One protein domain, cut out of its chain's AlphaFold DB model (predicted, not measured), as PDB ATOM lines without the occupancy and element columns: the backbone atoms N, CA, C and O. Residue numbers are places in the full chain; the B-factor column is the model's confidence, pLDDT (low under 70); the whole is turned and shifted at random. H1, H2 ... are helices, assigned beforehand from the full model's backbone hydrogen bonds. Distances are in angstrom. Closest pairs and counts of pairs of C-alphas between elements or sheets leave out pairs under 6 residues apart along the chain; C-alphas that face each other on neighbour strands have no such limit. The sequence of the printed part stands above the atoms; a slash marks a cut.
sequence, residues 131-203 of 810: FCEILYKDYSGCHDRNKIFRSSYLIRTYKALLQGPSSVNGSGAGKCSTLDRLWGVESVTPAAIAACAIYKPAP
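AT A GLANCE: This is residues 131 to 203 of the 810 residues of an uncharacterized protein of Sphaerobolus stellatus (strain SS14) (UniProt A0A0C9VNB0). With little regular structure, the fold has helix H1 in the middle, H2 and H4 on opposite sides of it and short H3 beyond its last end; residues 131 to 151 form a long loop before it. The 73 printed residues hold four named helices, H1 to H4 in chain order, and no named strand: all helix, with 29 residues in named elements. The whole is compact, radius of gyration of the C-alphas 12.0 A, spanning 32 by 31 by 21 A.

HOW THE PARTS SIT: H1, residues 152 to 162, is the hub. It touches H2, residues 165 to 169, closest at the C-alphas of Arg 156 and Val 168, 5.3 A. It touches H4, residues 190 to 198, closest at the C-alphas of Leu 154 and Cys 196, 5.7 A, at a steep tilt of 66 degrees, opposite ways. H1 and H3, residues 179 to 182, only just touch, with 3 pairs of C-alphas within 8 A, closest Leu 162 and Leu 179, 4.9 A. H2 and H4 are apart. Every O i to N i+4 pair is within hydrogen-bond range in H1 and H4; in H2 0 of 1 is, with 1 of 2 O i to N i+3 pairs, and H3 is too short for an i+4 pair.

IN THESE COORDINATES: H1 measures 15.4 A from C-alpha 152 at (32.706, 22.666, 35.600); H4 measures 12.2 A and ends at C-alpha 198, (44.294, 14.621, 30.681).

THE WHOLE: The printed part has no cut and no long link between helices. Mean pLDDT of the printed part is 74.5, with residues 171 to 177, 186 to 188, 190 to 192 and 201 to 203 under 70.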
ATOM      1  N   PHE A 131      43.495  18.051  49.561       76.38
ATOM      2  CA  PHE A 131      42.276  18.844  49.727       76.38
ATOM      3  C   PHE A 131      42.517  20.360  49.566       76.38
ATOM      4  O   PHE A 131      41.939  21.179  50.280       76.38
ATOM      5  N   CYS A 132      43.379  20.749  48.622       80.44
ATOM      6  CA  CYS A 132      43.828  22.131  48.461       80.44
ATOM      7  C   CYS A 132      42.852  23.076  47.732       80.44
ATOM      8  O   CYS A 132      42.236  22.733  46.720       80.44
ATOM      9  N   GLU A 133      42.725  24.307  48.242       78.88
ATOM     10  CA  GLU A 133      41.655  25.253  47.888       78.88
ATOM     11  C   GLU A 133      41.609  25.630  46.395       78.88
ATOM     12  O   GLU A 133      40.528  25.885  45.863       78.88
ATOM     13  N   ILE A 134      42.747  25.624  45.688       78.25
ATOM     14  CA  ILE A 134      42.816  25.912  44.245       78.25
ATOM     15  C   ILE A 134      41.962  24.952  43.405       78.25
ATOM     16  O   ILE A 134      41.431  25.334  42.359       78.25
ATOM     17  N   LEU A 135      41.818  23.706  43.866       74.31
ATOM     18  CA  LEU A 135      40.991  22.701  43.213       74.31
ATOM     19  C   LEU A 135      39.521  23.002  43.484       74.31
ATOM     20  O   LEU A 135      38.741  23.175  42.550       74.31
ATOM     21  N   TYR A 136      39.151  23.109  44.758       77.06
ATOM     22  CA  TYR A 136      37.761  23.162  45.189       77.06
ATOM     23  C   TYR A 136      37.107  24.511  44.869       77.06
ATOM     24  O   TYR A 136      37.696  25.583  45.014       77.06
ATOM     25  N   LYS A 137      35.838  24.462  44.465       74.94
ATOM     26  CA  LYS A 137      34.961  25.633  44.460       74.94
ATOM     27  C   LYS A 137      34.307  25.772  45.834       74.94
ATOM     28  O   LYS A 137      33.839  24.776  46.372       74.94
ATOM     29  N   ASP A 138      34.210  26.986  46.371       78.44
ATOM     30  CA  ASP A 138      33.476  27.278  47.613       78.44
ATOM     31  C   ASP A 138      33.897  26.347  48.786       78.44
ATOM     32  O   ASP A 138      33.049  25.706  49.421       78.44
ATOM     33  N   TYR A 139      35.215  26.196  49.002       75.81
ATOM     34  CA  TYR A 139      35.795  25.230  49.944       75.81
ATOM     35  C   TYR A 139      35.627  25.669  51.401       75.81
ATOM     36  O   TYR A 139      36.188  26.671  51.829       75.81
ATOM     37  N   SER A 140      34.884  24.884  52.181       78.19
ATOM     38  CA  SER A 140      34.614  25.144  53.600       78.19
ATOM     39  C   SER A 140      35.404  24.207  54.525       78.19
ATOM     40  O   SER A 140      34.862  23.734  55.524       78.19
ATOM     41  N   GLY A 141      36.630  23.828  54.142       76.50
ATOM     42  CA  GLY A 141      37.445  22.848  54.880       76.50
ATOM     43  C   GLY A 141      36.898  21.412  54.870       76.50
ATOM     44  O   GLY A 141      37.343  20.583  55.656       76.50
ATOM     45  N   CYS A 142      35.914  21.108  54.014       75.25
ATOM     46  CA  CYS A 142      35.246  19.808  53.946       75.25
ATOM     47  C   CYS A 142      35.133  19.315  52.495       75.25
ATOM     48  O   CYS A 142      34.847  20.087  51.574       75.25
ATOM     49  N   HIS A 143      35.353  18.015  52.284       74.81
ATOM     50  CA  HIS A 143      35.411  17.389  50.964       74.81
ATOM     51  C   HIS A 143      34.014  17.135  50.354       74.81
ATOM     52  O   HIS A 143      33.468  16.033  50.425       74.81
ATOM     53  N   ASP A 144      33.435  18.144  49.694       81.00
ATOM     54  CA  ASP A 144      32.235  17.963  48.861       81.00
ATOM     55  C   ASP A 144      32.601  17.462  47.451       81.00
ATOM     56  O   ASP A 144      33.155  18.189  46.619       81.00
ATOM     57  N   ARG A 145      32.196  16.222  47.145       75.12
ATOM     58  CA  ARG A 145      32.399  15.559  45.841       75.12
ATOM     59  C   ARG A 145      31.701  16.233  44.653       75.12
ATOM     60  O   ARG A 145      31.902  15.833  43.509       75.12
ATOM     61  N   ASN A 146      30.867  17.242  44.886       80.00
ATOM     62  CA  ASN A 146      30.252  18.055  43.838       80.00
ATOM     63  C   ASN A 146      31.027  19.344  43.546       80.00
ATOM     64  O   ASN A 146      30.716  20.001  42.555       80.00
ATOM     65  N   LYS A 147      32.026  19.681  44.372       81.62
ATOM     66  CA  LYS A 147      32.779  20.941  44.332       81.62
ATOM     67  C   LYS A 147      34.280  20.787  44.064       81.62
ATOM     68  O   LYS A 147      34.957  21.801  43.953       81.62
ATOM     69  N   ILE A 148      34.794  19.559  43.926       76.31
ATOM     70  CA  ILE A 148      36.237  19.227  43.811       76.31
ATOM     71  C   ILE A 148      37.007  20.065  42.779       76.31
ATOM     72  O   ILE A 148      38.202  20.267  42.950       76.31
ATOM     73  N   PHE A 149      36.353  20.546  41.715       80.12
ATOM     74  CA  PHE A 149      36.995  21.386  40.707       80.12
ATOM     75  C   PHE A 149      36.232  22.697  40.490       80.12
ATOM     76  O   PHE A 149      35.059  22.673  40.119       80.12
ATOM     77  N   ARG A 150      36.924  23.840  40.572       75.06
ATOM     78  CA  ARG A 150      36.433  25.153  40.107       75.06
ATOM     79  C   ARG A 150      35.981  25.101  38.641       75.06
ATOM     80  O   ARG A 150      35.018  25.758  38.257       75.06
ATOM     81  N   SER A 151      36.627  24.261  37.825       80.38
ATOM     82  CA  SER A 151      36.207  23.998  36.448       80.38
ATOM     83  C   SER A 151      35.040  23.006  36.375       80.38
ATOM     84  O   SER A 151      35.191  21.810  36.635       80.38
ATOM     85  N   SER A 152      33.891  23.485  35.890       81.88
ATOM     86  CA  SER A 152      32.706  22.666  35.600       81.88
ATOM     87  C   SER A 152      32.980  21.519  34.615       81.88
ATOM     88  O   SER A 152      32.349  20.466  34.708       81.88
ATOM     89  N   TYR A 153      33.952  21.679  33.710       82.44
ATOM     90  CA  TYR A 153      34.412  20.614  32.815       82.44
ATOM     91  C   TYR A 153      35.130  19.496  33.570       82.44
ATOM     92  O   TYR A 153      34.810  18.334  33.349       82.44
ATOM     93  N   LEU A 154      36.026  19.822  34.506       82.06
ATOM     94  CA  LEU A 154      36.717  18.807  35.306       82.06
ATOM     95  C   LEU A 154      35.747  18.065  36.240       82.06
ATOM     96  O   LEU A 154      35.827  16.844  36.319       82.06
ATOM     97  N   ILE A 155      34.753  18.746  36.836       86.00
ATOM     98  CA  ILE A 155      33.634  18.079  37.541       86.00
ATOM     99  C   ILE A 155      32.891  17.099  36.620       86.00
ATOM    100  O   ILE A 155      32.585  15.981  37.035       86.00
ATOM    101  N   ARG A 156      32.588  17.490  35.374       87.56
ATOM    102  CA  ARG A 156      31.895  16.617  34.410       87.56
ATOM    103  C   ARG A 156      32.752  15.412  34.020       87.56
ATOM    104  O   ARG A 156      32.225  14.305  34.017       87.56
ATOM    105  N   THR A 157      34.045  15.596  33.754       85.31
ATOM    106  CA  THR A 157      34.983  14.501  33.452       85.31
ATOM    107  C   THR A 157      35.138  13.553  34.645       85.31
ATOM    108  O   THR A 157      34.993  12.346  34.483       85.31
ATOM    109  N   TYR A 158      35.321  14.083  35.856       86.38
ATOM    110  CA  TYR A 158      35.381  13.312  37.102       86.38
ATOM    111  C   TYR A 158      34.131  12.448  37.312       86.38
ATOM    112  O   TYR A 158      34.227  11.242  37.547       86.38
ATOM    113  N   LYS A 159      32.943  13.045  37.147       87.44
ATOM    114  CA  LYS A 159      31.666  12.328  37.230       87.44
ATOM    115  C   LYS A 159      31.525  11.291  36.110       87.44
ATOM    116  O   LYS A 159      31.175  10.150  36.395       87.44
ATOM    117  N   ALA A 160      31.892  11.610  34.867       87.88
ATOM    118  CA  ALA A 160      31.884  10.645  33.765       87.88
ATOM    119  C   ALA A 160      32.769   9.414  34.042       87.88
ATOM    120  O   ALA A 160      32.356   8.295  33.739       87.88
ATOM    121  N   LEU A 161      33.954   9.622  34.630       82.88
ATOM    122  CA  LEU A 161      34.921   8.570  34.944       82.88
ATOM    123  C   LEU A 161      34.481   7.704  36.135       82.88
ATOM    124  O   LEU A 161      34.477   6.483  36.016       82.88
ATOM    125  N   LEU A 162      34.089   8.303  37.266       84.25
ATOM    126  CA  LEU A 162      33.794   7.550  38.498       84.25
ATOM    127  C   LEU A 162      32.312   7.208  38.704       84.25
ATOM    128  O   LEU A 162      31.991   6.245  39.397       84.25
ATOM    129  N   GLN A 163      31.394   7.967  38.109       85.69
ATOM    130  CA  GLN A 163      29.942   7.770  38.219       85.69
ATOM    131  C   GLN A 163      29.295   7.368  36.880       85.69
ATOM    132  O   GLN A 163      28.076   7.211  36.793       85.69
ATOM    133  N   GLY A 164      30.110   7.155  35.843       86.12
ATOM    134  CA  GLY A 164      29.685   6.764  34.501       86.12
ATOM    135  C   GLY A 164      29.080   7.922  33.689       86.12
ATOM    136  O   GLY A 164      28.655   8.931  34.260       86.12
ATOM    137  N   PRO A 165      28.975   7.803  32.350       84.31
ATOM    138  CA  PRO A 165      28.581   8.918  31.477       84.31
ATOM    139  C   PRO A 165      27.197   9.531  31.752       84.31
ATOM    140  O   PRO A 165      26.957  10.688  31.418       84.31
ATOM    141  N   SER A 166      26.275   8.785  32.368       82.25
ATOM    142  CA  SER A 166      24.934   9.271  32.725       82.25
ATOM    143  C   SER A 166      24.945  10.345  33.819       82.25
ATOM    144  O   SER A 166      24.097  11.236  33.805       82.25
ATOM    145  N   SER A 167      25.917  10.308  34.735       85.44
ATOM    146  CA  SER A 167      26.047  11.268  35.845       85.44
ATOM    147  C   SER A 167      26.246  12.722  35.383       85.44
ATOM    148  O   SER A 167      25.792  13.656  36.046       85.44
ATOM    149  N   VAL A 168      26.865  12.914  34.211       85.56
ATOM    150  CA  VAL A 168      27.187  14.218  33.603       85.56
ATOM    151  C   VAL A 168      25.937  15.072  33.377       85.56
ATOM    152  O   VAL A 168      25.986  16.293  33.515       85.56
ATOM    153  N   ASN A 169      24.810  14.429  33.063       84.06
ATOM    154  CA  ASN A 169      23.556  15.091  32.695       84.06
ATOM    155  C   ASN A 169      22.663  15.439  33.898       84.06
ATOM    156  O   ASN A 169      21.520  15.848  33.709       84.06
ATOM    157  N   GLY A 170      23.132  15.230  35.134       73.12
ATOM    158  CA  GLY A 170      22.350  15.522  36.341       73.12
ATOM    159  C   GLY A 170      21.150  14.592  36.570       73.12
ATOM    160  O   GLY A 170      20.415  14.780  37.538       73.12
ATOM    161  N   SER A 171      20.956  13.557  35.741       59.03
ATOM    162  CA  SER A 171      20.087  12.432  36.090       59.03
ATOM    163  C   SER A 171      20.696  11.726  37.301       59.03
ATOM    164  O   SER A 171      21.698  11.023  37.161       59.03
ATOM    165  N   GLY A 172      20.125  11.996  38.481       57.78
ATOM    166  CA  GLY A 172      20.678  11.607  39.780       57.78
ATOM    167  C   GLY A 172      21.031  10.124  39.864       57.78
ATOM    168  O   GLY A 172      20.368   9.301  39.234       57.78
ATOM    169  N   ALA A 173      22.092   9.829  40.630       55.88
ATOM    170  CA  ALA A 173      22.795   8.546  40.703       55.88
ATOM    171  C   ALA A 173      21.895   7.336  40.394       55.88
ATOM    172  O   ALA A 173      21.082   6.909  41.218       55.88
ATOM    173  N   GLY A 174      22.028   6.815  39.169       58.00
ATOM    174  CA  GLY A 174      21.258   5.662  38.717       58.00
ATOM    175  C   GLY A 174      21.522   4.445  39.605       58.00
ATOM    176  O   GLY A 174      22.568   4.345  40.233       58.00
ATOM    177  N   LYS A 175      20.591   3.484  39.634       63.47
ATOM    178  CA  LYS A 175      20.668   2.301  40.519       63.47
ATOM    179  C   LYS A 175      21.874   1.372  40.270       63.47
ATOM    180  O   LYS A 175      22.040   0.404  41.004       63.47
ATOM    181  N   CYS A 176      22.684   1.633  39.246       56.84
ATOM    182  CA  CYS A 176      23.942   0.934  39.005       56.84
ATOM    183  C   CYS A 176      24.983   1.316  40.067       56.84
ATOM    184  O   CYS A 176      25.076   2.477  40.465       56.84
ATOM    185  N   SER A 177      25.817   0.363  40.478       63.59
ATOM    186  CA  SER A 177      27.018   0.644  41.264       63.59
ATOM    187  C   SER A 177      27.991   1.501  40.450       63.59
ATOM    188  O   SER A 177      28.611   1.043  39.493       63.59
ATOM    189  N   THR A 178      28.107   2.769  40.830       76.69
ATOM    190  CA  THR A 178      29.139   3.689  40.348       76.69
ATOM    191  C   THR A 178      30.520   3.243  40.839       76.69
ATOM    192  O   THR A 178      30.622   2.597  41.883       76.69
ATOM    193  N   LEU A 179      31.594   3.553  40.104       73.56
ATOM    194  CA  LEU A 179      32.956   3.146  40.479       73.56
ATOM    195  C   LEU A 179      33.418   3.810  41.783       73.56
ATOM    196  O   LEU A 179      34.101   3.159  42.567       73.56
ATOM    197  N   ASP A 180      32.974   5.037  42.082       74.62
ATOM    198  CA  ASP A 180      33.228   5.669  43.387       74.62
ATOM    199  C   ASP A 180      32.666   4.865  44.575       74.62
ATOM    200  O   ASP A 180      33.286   4.820  45.636       74.62
ATOM    201  N   ARG A 181      31.535   4.175  44.392       76.62
ATOM    202  CA  ARG A 181      30.956   3.242  45.371       76.62
ATOM    203  C   ARG A 181      31.574   1.849  45.305       76.62
ATOM    204  O   ARG A 181      31.762   1.234  46.346       76.62
ATOM    205  N   LEU A 182      31.872   1.344  44.108       72.88
ATOM    206  CA  LEU A 182      32.413  -0.005  43.908       72.88
ATOM    207  C   LEU A 182      33.846  -0.143  44.447       72.88
ATOM    208  O   LEU A 182      34.224  -1.217  44.905       72.88
ATOM    209  N   TRP A 183      34.635   0.931  44.377       73.44
ATOM    210  CA  TRP A 183      36.030   0.972  44.822       73.44
ATOM    211  C   TRP A 183      36.227   1.694  46.161       73.44
ATOM    212  O   TRP A 183      37.366   1.878  46.572       73.44
ATOM    213  N   GLY A 184      35.150   2.120  46.835       73.81
ATOM    214  CA  GLY A 184      35.253   2.841  48.109       73.81
ATOM    215  C   GLY A 184      36.073   4.128  47.996       73.81
ATOM    216  O   GLY A 184      36.917   4.399  48.841       73.81
ATOM    217  N   VAL A 185      35.871   4.911  46.929       70.38
ATOM    218  CA  VAL A 185      36.609   6.164  46.711       70.38
ATOM    219  C   VAL A 185      36.120   7.188  47.730       70.38
ATOM    220  O   VAL A 185      35.093   7.839  47.528       70.38
ATOM    221  N   GLU A 186      36.814   7.275  48.863       69.06
ATOM    222  CA  GLU A 186      36.476   8.176  49.966       69.06
ATOM    223  C   GLU A 186      36.918   9.617  49.694       69.06
ATOM    224  O   GLU A 186      36.115  10.542  49.868       69.06
ATOM    225  N   SER A 187      38.139   9.769  49.179       66.94
ATOM    226  CA  SER A 187      38.813  11.020  48.822       66.94
ATOM    227  C   SER A 187      39.168  11.076  47.329       66.94
ATOM    228  O   SER A 187      39.094  10.076  46.612       66.94
ATOM    229  N   VAL A 188      39.584  12.250  46.845       69.19
ATOM    230  CA  VAL A 188      40.107  12.412  45.482       69.19
ATOM    231  C   VAL A 188      41.621  12.503  45.513       69.19
ATOM    232  O   VAL A 188      42.190  13.407  46.113       69.19
ATOM    233  N   THR A 189      42.271  11.566  44.831       71.44
ATOM    234  CA  THR A 189      43.729  11.522  44.725       71.44
ATOM    235  C   THR A 189      44.248  12.499  43.659       71.44
ATOM    236  O   THR A 189      43.559  12.743  42.659       71.44
ATOM    237  N   PRO A 190      45.502  12.980  43.775       66.00
ATOM    238  CA  PRO A 190      46.178  13.726  42.709       66.00
ATOM    239  C   PRO A 190      46.147  13.012  41.348       66.00
ATOM    240  O   PRO A 190      46.022  13.658  40.311       66.00
ATOM    241  N   ALA A 191      46.161  11.673  41.337       62.09
ATOM    242  CA  ALA A 191      46.019  10.874  40.121       62.09
ATOM    243  C   ALA A 191      44.641  11.034  39.446       62.09
ATOM    244  O   ALA A 191      44.569  11.099  38.220       62.09
ATOM    245  N   ALA A 192      43.551  11.149  40.212       69.69
ATOM    246  CA  ALA A 192      42.218  11.415  39.666       69.69
ATOM    247  C   ALA A 192      42.091  12.855  39.129       69.69
ATOM    248  O   ALA A 192      41.469  13.065  38.088       69.69
ATOM    249  N   ILE A 193      42.729  13.830  39.784       72.62
ATOM    250  CA  ILE A 193      42.842  15.220  39.301       72.62
ATOM    251  C   ILE A 193      43.616  15.272  37.975       72.62
ATOM    252  O   ILE A 193      43.109  15.814  36.990       72.62
ATOM    253  N   ALA A 194      44.789  14.634  37.915       70.94
ATOM    254  CA  ALA A 194      45.601  14.527  36.706       70.94
ATOM    255  C   ALA A 194      44.852  13.807  35.572       70.94
ATOM    256  O   ALA A 194      44.826  14.300  34.446       70.94
ATOM    257  N   ALA A 195      44.162  12.699  35.861       70.25
ATOM    258  CA  ALA A 195      43.323  12.008  34.885       70.25
ATOM    259  C   ALA A 195      42.206  12.918  34.344       70.25
ATOM    260  O   ALA A 195      41.996  12.967  33.136       70.25
ATOM    261  N   CYS A 196      41.525  13.691  35.195       77.12
ATOM    262  CA  CYS A 196      40.496  14.631  34.739       77.12
ATOM    263  C   CYS A 196      41.069  15.760  33.868       77.12
ATOM    264  O   CYS A 196      40.394  16.199  32.939       77.12
ATOM    265  N   ALA A 197      42.302  16.204  34.135       74.25
ATOM    266  CA  ALA A 197      43.008  17.178  33.308       74.25
ATOM    267  C   ALA A 197      43.451  16.592  31.952       74.25
ATOM    268  O   ALA A 197      43.296  17.258  30.934       74.25
ATOM    269  N   ILE A 198      43.924  15.341  31.916       73.31
ATOM    270  CA  ILE A 198      44.294  14.621  30.681       73.31
ATOM    271  C   ILE A 198      43.053  14.327  29.821       73.31
ATOM    272  O   ILE A 198      43.068  14.532  28.611       73.31
ATOM    273  N   TYR A 199      41.950  13.898  30.442       72.75
ATOM    274  CA  TYR A 199      40.664  13.655  29.777       72.75
ATOM    275  C   TYR A 199      39.811  14.925  29.595       72.75
ATOM    276  O   TYR A 199      38.637  14.834  29.230       72.75
ATOM    277  N   LYS A 200      40.367  16.123  29.822       70.31
ATOM    278  CA  LYS A 200      39.752  17.382  29.389       70.31
ATOM    279  C   LYS A 200      40.016  17.532  27.884       70.31
ATOM    280  O   LYS A 200      41.162  17.775  27.513       70.31
ATOM    281  N   PRO A 201      39.004  17.427  27.000       55.81
ATOM    282  CA  PRO A 201      39.233  17.661  25.582       55.81
ATOM    283  C   PRO A 201      39.730  19.095  25.373       55.81
ATOM    284  O   PRO A 201      39.204  20.042  25.970       55.81
ATOM    285  N   ALA A 202      40.728  19.266  24.504       45.31
ATOM    286  CA  ALA A 202      41.051  20.584  23.977       45.31
ATOM    287  C   ALA A 202      39.790  21.159  23.293       45.31
ATOM    288  O   ALA A 202      39.094  20.405  22.607       45.31
ATOM    289  N   PRO A 203      39.458  22.452  23.472       46.84
ATOM    290  CA  PRO A 203      38.233  23.034  22.925       46.84
ATOM    291  C   PRO A 203      38.334  23.175  21.398       46.84
ATOM    292  O   PRO A 203      38.764  24.201  20.873       46.84
TER     293      PRO A 203